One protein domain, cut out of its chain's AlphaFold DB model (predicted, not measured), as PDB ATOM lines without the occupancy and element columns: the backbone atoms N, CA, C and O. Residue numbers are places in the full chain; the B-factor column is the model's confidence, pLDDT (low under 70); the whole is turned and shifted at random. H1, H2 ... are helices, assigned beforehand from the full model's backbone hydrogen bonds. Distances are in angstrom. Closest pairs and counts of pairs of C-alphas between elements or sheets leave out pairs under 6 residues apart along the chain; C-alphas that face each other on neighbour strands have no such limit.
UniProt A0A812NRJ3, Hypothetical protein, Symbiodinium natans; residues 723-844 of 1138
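Overview. This is residues 723 to 844 of the 1138 residues of the protein "Hypothetical protein" of Symbiodinium natans (UniProt A0A812NRJ3). Helices H1 to H4 lie side by side as a bundle, H5 crosses H4, and a loop sticks out at residues 742 to 747. The 122 printed residues hold five named helices, H1 to H5, and no named strand: all helix. The whole is compact, radius of gyration of the C-alphas 14.5 A, spanning 48 by 32 by 27 A.

Arrangement. Start at H1, residues 723 to 733, a hairpin with H2, residues 751 to 766: their closest C-alphas, Cys 729 and Leu 755, are 6.5 A apart. H3, residues 777 to 786, touches H1, closest C-alphas Glu 723 and Leu 783, 6.0 A. H4, residues 804 to 819, touches H2, closest C-alphas Gly 752 and Leu 819, 6.6 A. H5, residues 830 to 843, touches H4 about perpendicular, 84 degrees, closest C-alphas Ala 809 and Leu 837, 4.1 A. Every O i to N i+4 pair is within hydrogen-bond range but in H2, 11 of 12.

Along the chain. Find C-alpha 723 at (7.084, 54.695, 144.389); H2 runs 22.7 A, H4 22.3 A, and H5 19.9 A to C-alpha 843 at (3.993, 71.697, 135.857).

Size, cuts and confidence. The printed part has no cut. Links H1 to H2 and H3 to H4 are long. Look for pLDDT under 70 at residues 725 to 726, 729 to 748 and 773.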
ATOM      1  N   GLU A 723       7.742  55.079 143.160       71.56
ATOM      2  CA  GLU A 723       7.084  54.695 144.389       71.56
ATOM      3  C   GLU A 723       7.849  55.232 145.621       71.56
ATOM      4  O   GLU A 723       7.229  55.680 146.590       71.56
ATOM      5  N   ASP A 724       9.185  55.243 145.605       70.81
ATOM      6  CA  ASP A 724      10.015  55.810 146.682       70.81
ATOM      7  C   ASP A 724      10.116  57.341 146.610       70.81
ATOM      8  O   ASP A 724      10.074  58.022 147.641       70.81
ATOM      9  N   THR A 725      10.152  57.899 145.399       67.25
ATOM     10  CA  THR A 725      10.058  59.344 145.145       67.25
ATOM     11  C   THR A 725       8.742  59.913 145.677       67.25
ATOM     12  O   THR A 725       8.741  60.938 146.360       67.25
ATOM     13  N   VAL A 726       7.622  59.231 145.417       68.44
ATOM     14  CA  VAL A 726       6.292  59.552 145.955       68.44
ATOM     15  C   VAL A 726       6.338  59.609 147.482       68.44
ATOM     16  O   VAL A 726       5.947  60.617 148.074       68.44
ATOM     17  N   VAL A 727       6.893  58.580 148.127       72.75
ATOM     18  CA  VAL A 727       7.011  58.500 149.592       72.75
ATOM     19  C   VAL A 727       7.908  59.607 150.164       72.75
ATOM     20  O   VAL A 727       7.596  60.159 151.222       72.75
ATOM     21  N   TRP A 728       8.998  59.973 149.485       78.12
ATOM     22  CA  TRP A 728       9.868  61.092 149.873       78.12
ATOM     23  C   TRP A 728       9.150  62.445 149.754       78.12
ATOM     24  O   TRP A 728       9.191  63.248 150.689       78.12
ATOM     25  N   CYS A 729       8.429  62.672 148.653       69.06
ATOM     26  CA  CYS A 729       7.618  63.870 148.440       69.06
ATOM     27  C   CYS A 729       6.521  64.014 149.505       69.06
ATOM     28  O   CYS A 729       6.416  65.081 150.107       69.06
ATOM     29  N   CYS A 730       5.770  62.949 149.811       65.94
ATOM     30  CA  CYS A 730       4.731  62.952 150.851       65.94
ATOM     31  C   CYS A 730       5.312  63.278 152.239       65.94
ATOM     32  O   CYS A 730       4.811  64.162 152.936       65.94
ATOM     33  N   LYS A 731       6.438  62.652 152.612       65.88
ATOM     34  CA  LYS A 731       7.142  62.941 153.877       65.88
ATOM     35  C   LYS A 731       7.633  64.392 153.969       65.88
ATOM     36  O   LYS A 731       7.584  64.972 155.048       65.88
ATOM     37  N   ARG A 732       8.084  64.984 152.856       67.00
ATOM     38  CA  ARG A 732       8.596  66.368 152.802       67.00
ATOM     39  C   ARG A 732       7.499  67.430 152.642       67.00
ATOM     40  O   ARG A 732       7.739  68.597 152.950       67.00
ATOM     41  N   ALA A 733       6.307  67.045 152.184       56.09
ATOM     42  CA  ALA A 733       5.118  67.895 152.174       56.09
ATOM     43  C   ALA A 733       4.595  68.140 153.597       56.09
ATOM     44  O   ALA A 733       4.356  69.283 153.971       56.09
ATOM     45  N   ALA A 734       4.523  67.086 154.417       52.53
ATOM     46  CA  ALA A 734       4.041  67.143 155.800       52.53
ATOM     47  C   ALA A 734       4.937  67.942 156.779       52.53
ATOM     48  O   ALA A 734       4.611  68.041 157.959       52.53
ATOM     49  N   SER A 735       6.073  68.491 156.327       44.97
ATOM     50  CA  SER A 735       7.118  69.066 157.187       44.97
ATOM     51  C   SER A 735       7.441  70.544 156.907       44.97
ATOM     52  O   SER A 735       8.557  70.983 157.197       44.97
ATOM     53  N   ARG A 736       6.542  71.313 156.272       50.22
ATOM     54  CA  ARG A 736       6.817  72.699 155.838       50.22
ATOM     55  C   ARG A 736       5.655  73.670 156.050       50.22
ATOM     56  O   ARG A 736       4.522  73.377 155.692       50.22
ATOM     57  N   GLN A 737       5.991  74.881 156.494       39.28
ATOM     58  CA  GLN A 737       5.210  76.098 156.239       39.28
ATOM     59  C   GLN A 737       5.864  76.920 155.110       39.28
ATOM     60  O   GLN A 737       6.998  76.654 154.702       39.28
ATOM     61  N   LEU A 738       5.125  77.887 154.563       34.91
ATOM     62  CA  LEU A 738       5.552  78.732 153.442       34.91
ATOM     63  C   LEU A 738       6.283  79.995 153.925       34.91
ATOM     64  O   LEU A 738       5.871  80.616 154.898       34.91
ATOM     65  N   GLY A 739       7.329  80.399 153.197       29.64
ATOM     66  CA  GLY A 739       8.042  81.669 153.380       29.64
ATOM     67  C   GLY A 739       8.263  82.384 152.040       29.64
ATOM     68  O   GLY A 739       8.396  81.724 151.005       29.64
ATOM     69  N   ALA A 740       8.269  83.719 152.060       29.17
ATOM     70  CA  ALA A 740       8.412  84.584 150.881       29.17
ATOM     71  C   ALA A 740       9.885  84.796 150.465       29.17
ATOM     72  O   ALA A 740      10.792  84.576 151.265       29.17
ATOM     73  N   LEU A 741      10.140  85.196 149.206       33.12
ATOM     74  CA  LEU A 741      11.493  85.259 148.621       33.12
ATOM     75  C   LEU A 741      11.643  86.333 147.521       33.12
ATOM     76  O   LEU A 741      11.430  86.046 146.344       33.12
ATOM     77  N   GLN A 742      12.141  87.524 147.861       29.14
ATOM     78  CA  GLN A 742      12.355  88.600 146.881       29.14
ATOM     79  C   GLN A 742      13.604  88.415 145.978       29.14
ATOM     80  O   GLN A 742      14.509  87.618 146.246       29.14
ATOM     81  N   GLY A 743      13.669  89.214 144.900       33.44
ATOM     82  CA  GLY A 743      14.940  89.700 144.338       33.44
ATOM     83  C   GLY A 743      15.653  88.876 143.255       33.44
ATOM     84  O   GLY A 743      16.877  88.973 143.161       33.44
ATOM     85  N   LYS A 744      14.972  88.063 142.424       42.62
ATOM     86  CA  LYS A 744      15.639  87.291 141.343       42.62
ATOM     87  C   LYS A 744      14.950  87.383 139.975       42.62
ATOM     88  O   LYS A 744      13.735  87.460 139.876       42.62
ATOM     89  N   ARG A 745      15.764  87.310 138.908       49.69
ATOM     90  CA  ARG A 745      15.356  87.357 137.482       49.69
ATOM     91  C   ARG A 745      14.567  86.135 136.980       49.69
ATOM     92  O   ARG A 745      14.104  86.147 135.846       49.69
ATOM     93  N   VAL A 746      14.492  85.067 137.772       59.19
ATOM     94  CA  VAL A 746      13.770  83.829 137.448       59.19
ATOM     95  C   VAL A 746      12.685  83.659 138.493       59.19
ATOM     96  O   VAL A 746      12.985  83.727 139.686       59.19
ATOM     97  N   ILE A 747      11.456  83.431 138.036       69.25
ATOM     98  CA  ILE A 747      10.284  83.377 138.908       69.25
ATOM     99  C   ILE A 747      10.384  82.156 139.826       69.25
ATOM    100  O   ILE A 747      10.535  81.011 139.385       69.25
ATOM    101  N   ARG A 748      10.362  82.419 141.133       68.38
ATOM    102  CA  ARG A 748      10.517  81.428 142.193       68.38
ATOM    103  C   ARG A 748       9.155  80.881 142.581       68.38
ATOM    104  O   ARG A 748       8.418  81.483 143.351       68.38
ATOM    105  N   MET A 749       8.878  79.682 142.080       70.31
ATOM    106  CA  MET A 749       7.772  78.852 142.552       70.31
ATOM    107  C   MET A 749       7.896  78.619 144.065       70.31
ATOM    108  O   MET A 749       9.002  78.408 144.569       70.31
ATOM    109  N   THR A 750       6.769  78.622 144.779       74.50
ATOM    110  CA  THR A 750       6.742  78.402 146.233       74.50
ATOM    111  C   THR A 750       7.344  77.044 146.618       74.50
ATOM    112  O   THR A 750       7.379  76.105 145.819       74.50
ATOM    113  N   ALA A 751       7.796  76.900 147.868       71.38
ATOM    114  CA  ALA A 751       8.444  75.671 148.340       71.38
ATOM    115  C   ALA A 751       7.562  74.410 148.198       71.38
ATOM    116  O   ALA A 751       8.097  73.321 147.978       71.38
ATOM    117  N   GLY A 752       6.234  74.558 148.286       77.44
ATOM    118  CA  GLY A 752       5.268  73.494 147.995       77.44
ATOM    119  C   GLY A 752       5.118  73.232 146.494       77.44
ATOM    120  O   GLY A 752       5.215  72.086 146.062       77.44
ATOM    121  N   HIS A 753       4.987  74.283 145.676       81.75
ATOM    122  CA  HIS A 753       4.888  74.161 144.213       81.75
ATOM    123  C   HIS A 753       6.156  73.560 143.580       81.75
ATOM    124  O   HIS A 753       6.074  72.897 142.550       81.75
ATOM    125  N   HIS A 754       7.325  73.733 144.204       81.06
ATOM    126  CA  HIS A 754       8.552  73.050 143.797       81.06
ATOM    127  C   HIS A 754       8.492  71.536 144.054       81.06
ATOM    128  O   HIS A 754       8.879  70.759 143.185       81.06
ATOM    129  N   LEU A 755       8.017  71.099 145.228       82.62
ATOM    130  CA  LEU A 755       7.847  69.670 145.531       82.62
ATOM    131  C   LEU A 755       6.802  69.037 144.606       82.62
ATOM    132  O   LEU A 755       7.040  67.965 144.061       82.62
ATOM    133  N   LEU A 756       5.702  69.749 144.362       85.69
ATOM    134  CA  LEU A 756       4.659  69.390 143.400       85.69
ATOM    135  C   LEU A 756       5.221  69.253 141.976       85.69
ATOM    136  O   LEU A 756       4.911  68.287 141.291       85.69
ATOM    137  N   GLY A 757       6.117  70.153 141.557       84.25
ATOM    138  CA  GLY A 757       6.816  70.061 140.273       84.25
ATOM    139  C   GLY A 757       7.756  68.860 140.159       84.25
ATOM    140  O   GLY A 757       7.736  68.183 139.139       84.25
ATOM    141  N   VAL A 758       8.540  68.557 141.201       83.44
ATOM    142  CA  VAL A 758       9.403  67.357 141.237       83.44
ATOM    143  C   VAL A 758       8.562  66.077 141.216       83.44
ATOM    144  O   VAL A 758       8.869  65.158 140.465       83.44
ATOM    145  N   PHE A 759       7.472  66.041 141.985       86.62
ATOM    146  CA  PHE A 759       6.511  64.939 142.016       86.62
ATOM    147  C   PHE A 759       5.888  64.700 140.633       86.62
ATOM    148  O   PHE A 759       6.054  63.620 140.077       86.62
ATOM    149  N   VAL A 760       5.263  65.722 140.032       86.19
ATOM    150  CA  VAL A 760       4.677  65.653 138.680       86.19
ATOM    151  C   VAL A 760       5.713  65.220 137.645       86.19
ATOM    152  O   VAL A 760       5.440  64.338 136.836       86.19
ATOM    153  N   GLN A 761       6.912  65.804 137.675       82.44
ATOM    154  CA  GLN A 761       7.955  65.492 136.703       82.44
ATOM    155  C   GLN A 761       8.424  64.032 136.820       82.44
ATOM    156  O   GLN A 761       8.587  63.369 135.799       82.44
ATOM    157  N   ASN A 762       8.591  63.509 138.036       83.25
ATOM    158  CA  ASN A 762       9.039  62.131 138.245       83.25
ATOM    159  C   ASN A 762       7.921  61.099 138.018       83.25
ATOM    160  O   ASN A 762       8.220  60.001 137.555       83.25
ATOM    161  N   LEU A 763       6.646  61.455 138.239       83.00
ATOM    162  CA  LEU A 763       5.521  60.664 137.731       83.00
ATOM    163  C   LEU A 763       5.578  60.580 136.201       83.00
ATOM    164  O   LEU A 763       5.600  59.482 135.663       83.00
ATOM    165  N   ILE A 764       5.693  61.710 135.496       80.75
ATOM    166  CA  ILE A 764       5.688  61.747 134.022       80.75
ATOM    167  C   ILE A 764       6.856  60.971 133.387       80.75
ATOM    168  O   ILE A 764       6.693  60.439 132.295       80.75
ATOM    169  N   TYR A 765       8.026  60.902 134.035       77.44
ATOM    170  CA  TYR A 765       9.173  60.152 133.500       77.44
ATOM    171  C   TYR A 765       9.251  58.682 133.921       77.44
ATOM    172  O   TYR A 765       9.954  57.934 133.252       77.44
ATOM    173  N   GLY A 766       8.604  58.275 135.018       76.50
ATOM    174  CA  GLY A 766       8.704  56.904 135.537       76.50
ATOM    175  C   GLY A 766       7.406  56.090 135.491       76.50
ATOM    176  O   GLY A 766       7.451  54.868 135.658       76.50
ATOM    177  N   LEU A 767       6.259  56.736 135.260       75.75
ATOM    178  CA  LEU A 767       5.045  56.078 134.787       75.75
ATOM    179  C   LEU A 767       5.205  55.803 133.290       75.75
ATOM    180  O   LEU A 767       4.837  56.614 132.444       75.75
ATOM    181  N   GLU A 768       5.771  54.651 132.965       74.25
ATOM    182  CA  GLU A 768       5.713  54.123 131.606       74.25
ATOM    183  C   GLU A 768       4.275  53.669 131.335       74.25
ATOM    184  O   GLU A 768       3.764  52.772 132.008       74.25
ATOM    185  N   ALA A 769       3.608  54.336 130.393       73.00
ATOM    186  CA  ALA A 769       2.321  53.891 129.873       73.00
ATOM    187  C   ALA A 769       2.513  52.649 128.992       73.00
ATOM    188  O   ALA A 769       3.546  52.509 128.328       73.00
ATOM    189  N   THR A 770       1.509  51.774 128.948       75.12
ATOM    190  CA  THR A 770       1.503  50.630 128.026       75.12
ATOM    191  C   THR A 770       1.441  51.120 126.564       75.12
ATOM    192  O   THR A 770       1.143  52.299 126.320       75.12
ATOM    193  N   PRO A 771       1.682  50.264 125.551       73.19
ATOM    194  CA  PRO A 771       1.527  50.642 124.140       73.19
ATOM    195  C   PRO A 771       0.139  51.208 123.781       73.19
ATOM    196  O   PRO A 771       0.023  51.975 122.825       73.19
ATOM    197  N   GLU A 772      -0.887  50.866 124.564       72.38
ATOM    198  CA  GLU A 772      -2.285  51.302 124.457       72.38
ATOM    199  C   GLU A 772      -2.565  52.641 125.175       72.38
ATOM    200  O   GLU A 772      -3.647  53.206 125.024       72.38
ATOM    201  N   GLY A 773      -1.609  53.175 125.944       69.00
ATOM    202  CA  GLY A 773      -1.729  54.451 126.663       69.00
ATOM    203  C   GLY A 773      -2.410  54.376 128.038       69.00
ATOM    204  O   GLY A 773      -2.685  55.420 128.642       69.00
ATOM    205  N   SER A 774      -2.680  53.171 128.543       75.12
ATOM    206  CA  SER A 774      -3.125  52.926 129.920       75.12
ATOM    207  C   SER A 774      -1.925  52.747 130.867       75.12
ATOM    208  O   SER A 774      -0.764  52.913 130.481       75.12
ATOM    209  N   LEU A 775      -2.201  52.455 132.139       80.06
ATOM    210  CA  LEU A 775      -1.207  52.094 133.151       80.06
ATOM    211  C   LEU A 775      -1.631  50.790 133.828       80.06
ATOM    212  O   LEU A 775      -2.820  50.592 134.075       80.06
ATOM    213  N   GLU A 776      -0.658  49.943 134.169       82.69
ATOM    214  CA  GLU A 776      -0.898  48.668 134.856       82.69
ATOM    215  C   GLU A 776      -1.695  48.867 136.162       82.69
ATOM    216  O   GLU A 776      -1.210  49.583 137.052       82.69
ATOM    217  N   PRO A 777      -2.891  48.256 136.322       81.12
ATOM    218  CA  PRO A 777      -3.785  48.536 137.449       81.12
ATOM    219  C   PRO A 777      -3.136  48.335 138.823       81.12
ATOM    220  O   PRO A 777      -3.283  49.181 139.704       81.12
ATOM    221  N   GLU A 778      -2.342  47.274 138.989       83.88
ATOM    222  CA  GLU A 778      -1.605  46.989 140.229       83.88
ATOM    223  C   GLU A 778      -0.602  48.101 140.573       83.88
ATOM    224  O   GLU A 778      -0.457  48.501 141.735       83.88
ATOM    225  N   ARG A 779       0.069  48.660 139.557       84.12
ATOM    226  CA  ARG A 779       1.042  49.745 139.729       84.12
ATOM    227  C   ARG A 779       0.346  51.057 140.080       84.12
ATOM    228  O   ARG A 779       0.820  51.772 140.966       84.12
ATOM    229  N   VAL A 780      -0.802  51.339 139.461       82.38
ATOM    230  CA  VAL A 780      -1.672  52.467 139.833       82.38
ATOM    231  C   VAL A 780      -2.138  52.326 141.286       82.38
ATOM    232  O   VAL A 780      -1.976  53.258 142.073       82.38
ATOM    233  N   GLN A 781      -2.636  51.151 141.682       83.19
ATOM    234  CA  GLN A 781      -3.101  50.880 143.044       83.19
ATOM    235  C   GLN A 781      -1.974  51.024 144.083       83.19
ATOM    236  O   GLN A 781      -2.162  51.683 145.106       83.19
ATOM    237  N   SER A 782      -0.784  50.484 143.803       85.06
ATOM    238  CA  SER A 782       0.416  50.621 144.642       85.06
ATOM    239  C   SER A 782       0.813  52.088 144.862       85.06
ATOM    240  O   SER A 782       1.081  52.518 145.991       85.06
ATOM    241  N   LEU A 783       0.787  52.892 143.795       83.62
ATOM    242  CA  LEU A 783       1.103  54.318 143.844       83.62
ATOM    243  C   LEU A 783       0.036  55.144 144.581       83.62
ATOM    244  O   LEU A 783       0.400  56.039 145.348       83.62
ATOM    245  N   LEU A 784      -1.251  54.816 144.422       82.94
ATOM    246  CA  LEU A 784      -2.349  55.417 145.189       82.94
ATOM    247  C   LEU A 784      -2.194  55.133 146.691       82.94
ATOM    248  O   LEU A 784      -2.160  56.068 147.495       82.94
ATOM    249  N   CYS A 785      -1.968  53.872 147.069       83.81
ATOM    250  CA  CYS A 785      -1.692  53.493 148.456       83.81
ATOM    251  C   CYS A 785      -0.502  54.277 149.045       83.81
ATOM    252  O   CYS A 785      -0.551  54.711 150.197       83.81
ATOM    253  N   ARG A 786       0.554  54.530 148.256       82.62
ATOM    254  CA  ARG A 786       1.733  55.304 148.692       82.62
ATOM    255  C   ARG A 786       1.517  56.821 148.790       82.62
ATOM    256  O   ARG A 786       2.222  57.444 149.583       82.62
ATOM    257  N   VAL A 787       0.538  57.408 148.090       80.69
ATOM    258  CA  VAL A 787       0.038  58.771 148.394       80.69
ATOM    259  C   VAL A 787      -1.035  58.779 149.493       80.69
ATOM    260  O   VAL A 787      -1.666  59.807 149.715       80.69
ATOM    261  N   GLY A 788      -1.254  57.673 150.211       80.44
ATOM    262  CA  GLY A 788      -2.223  57.598 151.310       80.44
ATOM    263  C   GLY A 788      -3.691  57.593 150.867       80.44
ATOM    264  O   GLY A 788      -4.571  57.867 151.681       80.44
ATOM    265  N   ALA A 789      -3.954  57.297 149.592       81.00
ATOM    266  CA  ALA A 789      -5.289  57.081 149.048       81.00
ATOM    267  C   ALA A 789      -5.705  55.616 149.273       81.00
ATOM    268  O   ALA A 789      -5.023  54.704 148.804       81.00
ATOM    269  N   ALA A 790      -6.814  55.368 149.979       82.94
ATOM    270  CA  ALA A 790      -7.331  54.009 150.146       82.94
ATOM    271  C   ALA A 790      -8.105  53.598 148.876       82.94
ATOM    272  O   ALA A 790      -9.044  54.311 148.524       82.94
ATOM    273  N   PRO A 791      -7.792  52.474 148.194       78.44
ATOM    274  CA  PRO A 791      -8.326  52.172 146.856       78.44
ATOM    275  C   PRO A 791      -9.854  52.276 146.712       78.44
ATOM    276  O   PRO A 791     -10.346  52.830 145.731       78.44
ATOM    277  N   ALA A 792     -10.607  51.846 147.730       81.06
ATOM    278  CA  ALA A 792     -12.070  51.915 147.754       81.06
ATOM    279  C   ALA A 792     -12.652  53.345 147.669       81.06
ATOM    280  O   ALA A 792     -13.804  53.506 147.292       81.06
ATOM    281  N   GLN A 793     -11.878  54.390 147.983       80.25
ATOM    282  CA  GLN A 793     -12.308  55.795 147.884       80.25
ATOM    283  C   GLN A 793     -12.190  56.372 146.458       80.25
ATOM    284  O   GLN A 793     -12.523  57.540 146.248       80.25
ATOM    285  N   TYR A 794     -11.666  55.593 145.503       79.25
ATOM    286  CA  TYR A 794     -11.310  56.057 144.156       79.25
ATOM    287  C   TYR A 794     -11.855  55.173 143.029       79.25
ATOM    288  O   TYR A 794     -11.723  55.570 141.876       79.25
ATOM    289  N   ALA A 795     -12.494  54.036 143.325       79.62
ATOM    290  CA  ALA A 795     -13.076  53.150 142.310       79.62
ATOM    291  C   ALA A 795     -14.088  53.879 141.396       79.62
ATOM    292  O   ALA A 795     -14.050  53.718 140.179       79.62
ATOM    293  N   ASP A 796     -14.904  54.773 141.964       77.38
ATOM    294  CA  ASP A 796     -15.877  55.595 141.221       77.38
ATOM    295  C   ASP A 796     -15.224  56.684 140.339       77.38
ATOM    296  O   ASP A 796     -15.865  57.272 139.465       77.38
ATOM    297  N   VAL A 797     -13.945  56.995 140.587       79.88
ATOM    298  CA  VAL A 797     -13.171  58.065 139.925       79.88
ATOM    299  C   VAL A 797     -12.185  57.495 138.901       79.88
ATOM    300  O   VAL A 797     -11.913  58.139 137.887       79.88
ATOM    301  N   LEU A 798     -11.663  56.294 139.165       83.75
ATOM    302  CA  LEU A 798     -10.700  55.549 138.361       83.75
ATOM    303  C   LEU A 798     -11.282  54.177 137.972       83.75
ATOM    304  O   LEU A 798     -10.919  53.170 138.582       83.75
ATOM    305  N   PRO A 799     -12.165  54.112 136.955       81.56
ATOM    306  CA  PRO A 799     -12.581  52.837 136.377       81.56
ATOM    307  C   PRO A 799     -11.387  52.079 135.774       81.56
ATOM    308  O   PRO A 799     -10.367  52.676 135.407       81.56
ATOM    309  N   GLU A 800     -11.520  50.762 135.623       78.12
ATOM    310  CA  GLU A 800     -10.532  49.939 134.919       78.12
ATOM    311  C   GLU A 800     -10.283  50.472 133.496       78.12
ATOM    312  O   GLU A 800     -11.200  50.939 132.817       78.12
ATOM    313  N   GLY A 801      -9.020  50.471 133.056       79.25
ATOM    314  CA  GLY A 801      -8.620  51.107 131.795       79.25
ATOM    315  C   GLY A 801      -8.546  52.644 131.832       79.25
ATOM    316  O   GLY A 801      -8.432  53.264 130.775       79.25
ATOM    317  N   SER A 802      -8.587  53.273 133.015       81.00
ATOM    318  CA  SER A 802      -8.372  54.721 133.183       81.00
ATOM    319  C   SER A 802      -7.131  55.230 132.444       81.00
ATOM    320  O   SER A 802      -6.046  54.654 132.536       81.00
ATOM    321  N   SER A 803      -7.278  56.358 131.744       84.75
ATOM    322  CA  SER A 803      -6.182  56.959 130.983       84.75
ATOM    323  C   SER A 803      -5.076  57.506 131.890       84.75
ATOM    324  O   SER A 803      -5.327  57.969 133.007       84.75
ATOM    325  N   PHE A 804      -3.846  57.522 131.367       85.38
ATOM    326  CA  PHE A 804      -2.669  58.089 132.034       85.38
ATOM    327  C   PHE A 804      -2.926  59.471 132.664       85.38
ATOM    328  O   PHE A 804      -2.573  59.711 133.817       85.38
ATOM    329  N   ASP A 805      -3.579  60.376 131.926       84.94
ATOM    330  CA  ASP A 805      -3.868  61.737 132.392       84.94
ATOM    331  C   ASP A 805      -4.858  61.772 133.568       84.94
ATOM    332  O   ASP A 805      -4.735  62.638 134.433       84.94
ATOM    333  N   LEU A 806      -5.809  60.833 133.639       86.38
ATOM    334  CA  LEU A 806      -6.761  60.721 134.749       86.38
ATOM    335  C   LEU A 806      -6.091  60.161 136.011       86.38
ATOM    336  O   LEU A 806      -6.301  60.693 137.102       86.38
ATOM    337  N   VAL A 807      -5.222  59.156 135.865       87.81
ATOM    338  CA  VAL A 807      -4.396  58.645 136.973       87.81
ATOM    339  C   VAL A 807      -3.473  59.745 137.504       87.81
ATOM    340  O   VAL A 807      -3.444  59.999 138.710       87.81
ATOM    341  N   LEU A 808      -2.771  60.455 136.614       88.44
ATOM    342  CA  LEU A 808      -1.902  61.577 136.971       88.44
ATOM    343  C   LEU A 808      -2.685  62.694 137.681       88.44
ATOM    344  O   LEU A 808      -2.228  63.196 138.708       88.44
ATOM    345  N   ALA A 809      -3.877  63.042 137.189       89.25
ATOM    346  CA  ALA A 809      -4.760  64.025 137.812       89.25
ATOM    347  C   ALA A 809      -5.141  63.644 139.251       89.25
ATOM    348  O   ALA A 809      -4.999  64.463 140.159       89.25
ATOM    349  N   VAL A 810      -5.567  62.394 139.475       90.50
ATOM    350  CA  VAL A 810      -5.924  61.877 140.806       90.50
ATOM    351  C   VAL A 810      -4.715  61.861 141.744       90.50
ATOM    352  O   VAL A 810      -4.806  62.367 142.862       90.50
ATOM    353  N   MET A 811      -3.561  61.354 141.298       90.81
ATOM    354  CA  MET A 811      -2.341  61.329 142.116       90.81
ATOM    355  C   MET A 811      -1.887  62.732 142.535       90.81
ATOM    356  O   MET A 811      -1.517  62.951 143.692       90.81
ATOM    357  N   VAL A 812      -1.933  63.693 141.610       91.25
ATOM    358  CA  VAL A 812      -1.532  65.084 141.858       91.25
ATOM    359  C   VAL A 812      -2.547  65.798 142.747       91.25
ATOM    360  O   VAL A 812      -2.133  66.525 143.647       91.25
ATOM    361  N   ALA A 813      -3.847  65.539 142.590       91.62
ATOM    362  CA  ALA A 813      -4.879  66.050 143.489       91.62
ATOM    363  C   ALA A 813      -4.712  65.521 144.928       91.62
ATOM    364  O   ALA A 813      -4.743  66.307 145.876       91.62
ATOM    365  N   CYS A 814      -4.447  64.221 145.109       90.06
ATOM    366  CA  CYS A 814      -4.162  63.625 146.421       90.06
ATOM    367  C   CYS A 814      -2.935  64.258 147.093       90.06
ATOM    368  O   CYS A 814      -3.013  64.694 148.245       90.06
ATOM    369  N   PHE A 815      -1.816  64.366 146.372       90.06
ATOM    370  CA  PHE A 815      -0.592  64.965 146.905       90.06
ATOM    371  C   PHE A 815      -0.733  66.479 147.157       90.06
ATOM    372  O   PHE A 815      -0.189  67.013 148.126       90.06
ATOM    373  N   TYR A 816      -1.520  67.188 146.346       89.62
ATOM    374  CA  TYR A 816      -1.793  68.609 146.555       89.62
ATOM    375  C   TYR A 816      -2.724  68.865 147.753       89.62
ATOM    376  O   TYR A 816      -2.489  69.799 148.522       89.62
ATOM    377  N   ARG A 817      -3.709  67.988 147.993       88.38
ATOM    378  CA  ARG A 817      -4.540  67.999 149.211       88.38
ATOM    379  C   ARG A 817      -3.682  67.818 150.476       88.38
ATOM    380  O   ARG A 817      -3.882  68.549 151.447       88.38
ATOM    381  N   GLN A 818      -2.665  66.948 150.431       86.25
ATOM    382  CA  GLN A 818      -1.662  66.809 151.503       86.25
ATOM    383  C   GLN A 818      -0.804  68.067 151.689       86.25
ATOM    384  O   GLN A 818      -0.595  68.496 152.820       86.25
ATOM    385  N   LEU A 819      -0.345  68.699 150.603       84.75
ATOM    386  CA  LEU A 819       0.396  69.969 150.660       84.75
ATOM    387  C   LEU A 819      -0.434  71.131 151.238       84.75
ATOM    388  O   LEU A 819       0.140  72.048 151.819       84.75
ATOM    389  N   ARG A 820      -1.769  71.088 151.116       85.50
ATOM    390  CA  ARG A 820      -2.712  72.004 151.788       85.50
ATOM    391  C   ARG A 820      -3.036  71.601 153.241       85.50
ATOM    392  O   ARG A 820      -3.877  72.239 153.865       85.50
ATOM    393  N   GLY A 821      -2.421  70.545 153.785       86.69
ATOM    394  CA  GLY A 821      -2.665  70.059 155.152       86.69
ATOM    395  C   GLY A 821      -4.062  69.468 155.389       86.69
ATOM    396  O   GLY A 821      -4.445  69.239 156.534       86.69
ATOM    397  N   SER A 822      -4.837  69.227 154.328       84.62
ATOM    398  CA  SER A 822      -6.189  68.670 154.416       84.62
ATOM    399  C   SER A 822      -6.133  67.143 154.498       84.62
ATOM    400  O   SER A 822      -5.378  66.506 153.763       84.62
ATOM    401  N   SER A 823      -6.936  66.540 155.377       77.88
ATOM    402  CA  SER A 823      -6.933  65.088 155.579       77.88
ATOM    403  C   SER A 823      -7.382  64.328 154.322       77.88
ATOM    404  O   SER A 823      -8.344  64.695 153.647       77.88
ATOM    405  N   CYS A 824      -6.698  63.228 154.002       71.44
ATOM    406  CA  CYS A 824      -6.985  62.431 152.803       71.44
ATOM    407  C   CYS A 824      -8.259  61.571 152.910       71.44
ATOM    408  O   CYS A 824      -8.627  60.924 151.941       71.44
ATOM    409  N   HIS A 825      -8.931  61.540 154.064       77.69
ATOM    410  CA  HIS A 825      -9.925  60.514 154.417       77.69
ATOM    411  C   HIS A 825     -11.304  60.622 153.728       77.69
ATOM    412  O   HIS A 825     -12.210  59.874 154.084       77.69
ATOM    413  N   GLY A 826     -11.472  61.501 152.740       83.44
ATOM    414  CA  GLY A 826     -12.668  61.573 151.892       83.44
ATOM    415  C   GLY A 826     -12.316  61.418 150.414       83.44
ATOM    416  O   GLY A 826     -11.197  61.734 150.015       83.44
ATOM    417  N   ALA A 827     -13.268  60.987 149.585       85.31
ATOM    418  CA  ALA A 827     -13.078  60.899 148.135       85.31
ATOM    419  C   ALA A 827     -12.619  62.244 147.522       85.31
ATOM    420  O   ALA A 827     -12.848  63.325 148.082       85.31
ATOM    421  N   LEU A 828     -11.959  62.202 146.361       87.38
ATOM    422  CA  LEU A 828     -11.721  63.417 145.577       87.38
ATOM    423  C   LEU A 828     -13.033  63.879 144.947       87.38
ATOM    424  O   LEU A 828     -13.669  63.128 144.210       87.38
ATOM    425  N   ARG A 829     -13.414  65.138 145.174       88.44
ATOM    426  CA  ARG A 829     -14.494  65.749 144.394       88.44
ATOM    427  C   ARG A 829     -13.984  66.015 142.980       88.44
ATOM    428  O   ARG A 829     -12.818  66.354 142.790       88.44
ATOM    429  N   VAL A 830     -14.874  65.949 141.994       85.88
ATOM    430  CA  VAL A 830     -14.548  66.180 140.574       85.88
ATOM    431  C   VAL A 830     -13.737  67.475 140.320       85.88
ATOM    432  O   VAL A 830     -12.755  67.404 139.577       85.88
ATOM    433  N   PRO A 831     -14.018  68.629 140.972       86.25
ATOM    434  CA  PRO A 831     -13.193  69.833 140.819       86.25
ATOM    435  C   PRO A 831     -11.759  69.704 141.361       86.25
ATOM    436  O   PRO A 831     -10.867  70.374 140.853       86.25
ATOM    437  N   GLU A 832     -11.508  68.840 142.351       89.31
ATOM    438  CA  GLU A 832     -10.158  68.583 142.877       89.31
ATOM    439  C   GLU A 832      -9.347  67.706 141.916       89.31
ATOM    440  O   GLU A 832      -8.166  67.971 141.713       89.31
ATOM    441  N   VAL A 833      -9.978  66.719 141.262       88.94
ATOM    442  CA  VAL A 833      -9.347  65.946 140.171       88.94
ATOM    443  C   VAL A 833      -8.977  66.879 139.013       88.94
ATOM    444  O   VAL A 833      -7.859  66.828 138.502       88.94
ATOM    445  N   LEU A 834      -9.885  67.787 138.640       87.12
ATOM    446  CA  LEU A 834      -9.633  68.799 137.614       87.12
ATOM    447  C   LEU A 834      -8.523  69.784 138.030       87.12
ATOM    448  O   LEU A 834      -7.661  70.094 137.212       87.12
ATOM    449  N   GLU A 835      -8.488  70.235 139.289       89.75
ATOM    450  CA  GLU A 835      -7.395  71.075 139.808       89.75
ATOM    451  C   GLU A 835      -6.059  70.313 139.737       89.75
ATOM    452  O   GLU A 835      -5.070  70.865 139.258       89.75
ATOM    453  N   GLY A 836      -6.040  69.023 140.098       88.62
ATOM    454  CA  GLY A 836      -4.879  68.139 139.974       88.62
ATOM    455  C   GLY A 836      -4.374  67.979 138.537       88.62
ATOM    456  O   GLY A 836      -3.171  68.104 138.300       88.62
ATOM    457  N   LEU A 837      -5.268  67.784 137.561       88.50
ATOM    458  CA  LEU A 837      -4.908  67.737 136.137       88.50
ATOM    459  C   LEU A 837      -4.300  69.062 135.664       88.50
ATOM    460  O   LEU A 837      -3.252  69.072 135.018       88.50
ATOM    461  N   LEU A 838      -4.957  70.180 135.977       88.06
ATOM    462  CA  LEU A 838      -4.514  71.513 135.578       88.06
ATOM    463  C   LEU A 838      -3.154  71.845 136.210       88.06
ATOM    464  O   LEU A 838      -2.264  72.329 135.516       88.06
ATOM    465  N   ILE A 839      -2.942  71.497 137.482       89.00
ATOM    466  CA  ILE A 839      -1.640  71.574 138.159       89.00
ATOM    467  C   ILE A 839      -0.596  70.705 137.453       89.00
ATOM    468  O   ILE A 839       0.506  71.186 137.193       89.00
ATOM    469  N   ALA A 840      -0.923  69.455 137.112       87.81
ATOM    470  CA  ALA A 840      -0.004  68.544 136.437       87.81
ATOM    471  C   ALA A 840       0.444  69.110 135.080       87.81
ATOM    472  O   ALA A 840       1.640  69.301 134.860       87.81
ATOM    473  N   LYS A 841      -0.508  69.479 134.210       86.44
ATOM    474  CA  LYS A 841      -0.227  70.107 132.908       86.44
ATOM    475  C   LYS A 841       0.571  71.408 133.082       86.44
ATOM    476  O   LYS A 841       1.598  71.573 132.430       86.44
ATOM    477  N   ALA A 842       0.194  72.275 134.028       84.62
ATOM    478  CA  ALA A 842       0.918  73.512 134.343       84.62
ATOM    479  C   ALA A 842       2.331  73.293 134.916       84.62
ATOM    480  O   ALA A 842       3.110  74.244 134.991       84.62
ATOM    481  N   LEU A 843       2.677  72.074 135.340       85.88
ATOM    482  CA  LEU A 843       3.993  71.697 135.857       85.88
ATOM    483  C   LEU A 843       4.851  70.915 134.852       85.88
ATOM    484  O   LEU A 843       6.062  70.827 135.066       85.88
ATOM    485  N   CYS A 844       4.284  70.452 133.732       81.38
ATOM    486  CA  CYS A 844       4.996  69.841 132.605       81.38
ATOM    487  C   CYS A 844       6.043  70.794 131.989       81.38
ATOM    488  O   CYS A 844       5.771  71.527 131.037       81.38
TER     489      CYS A 844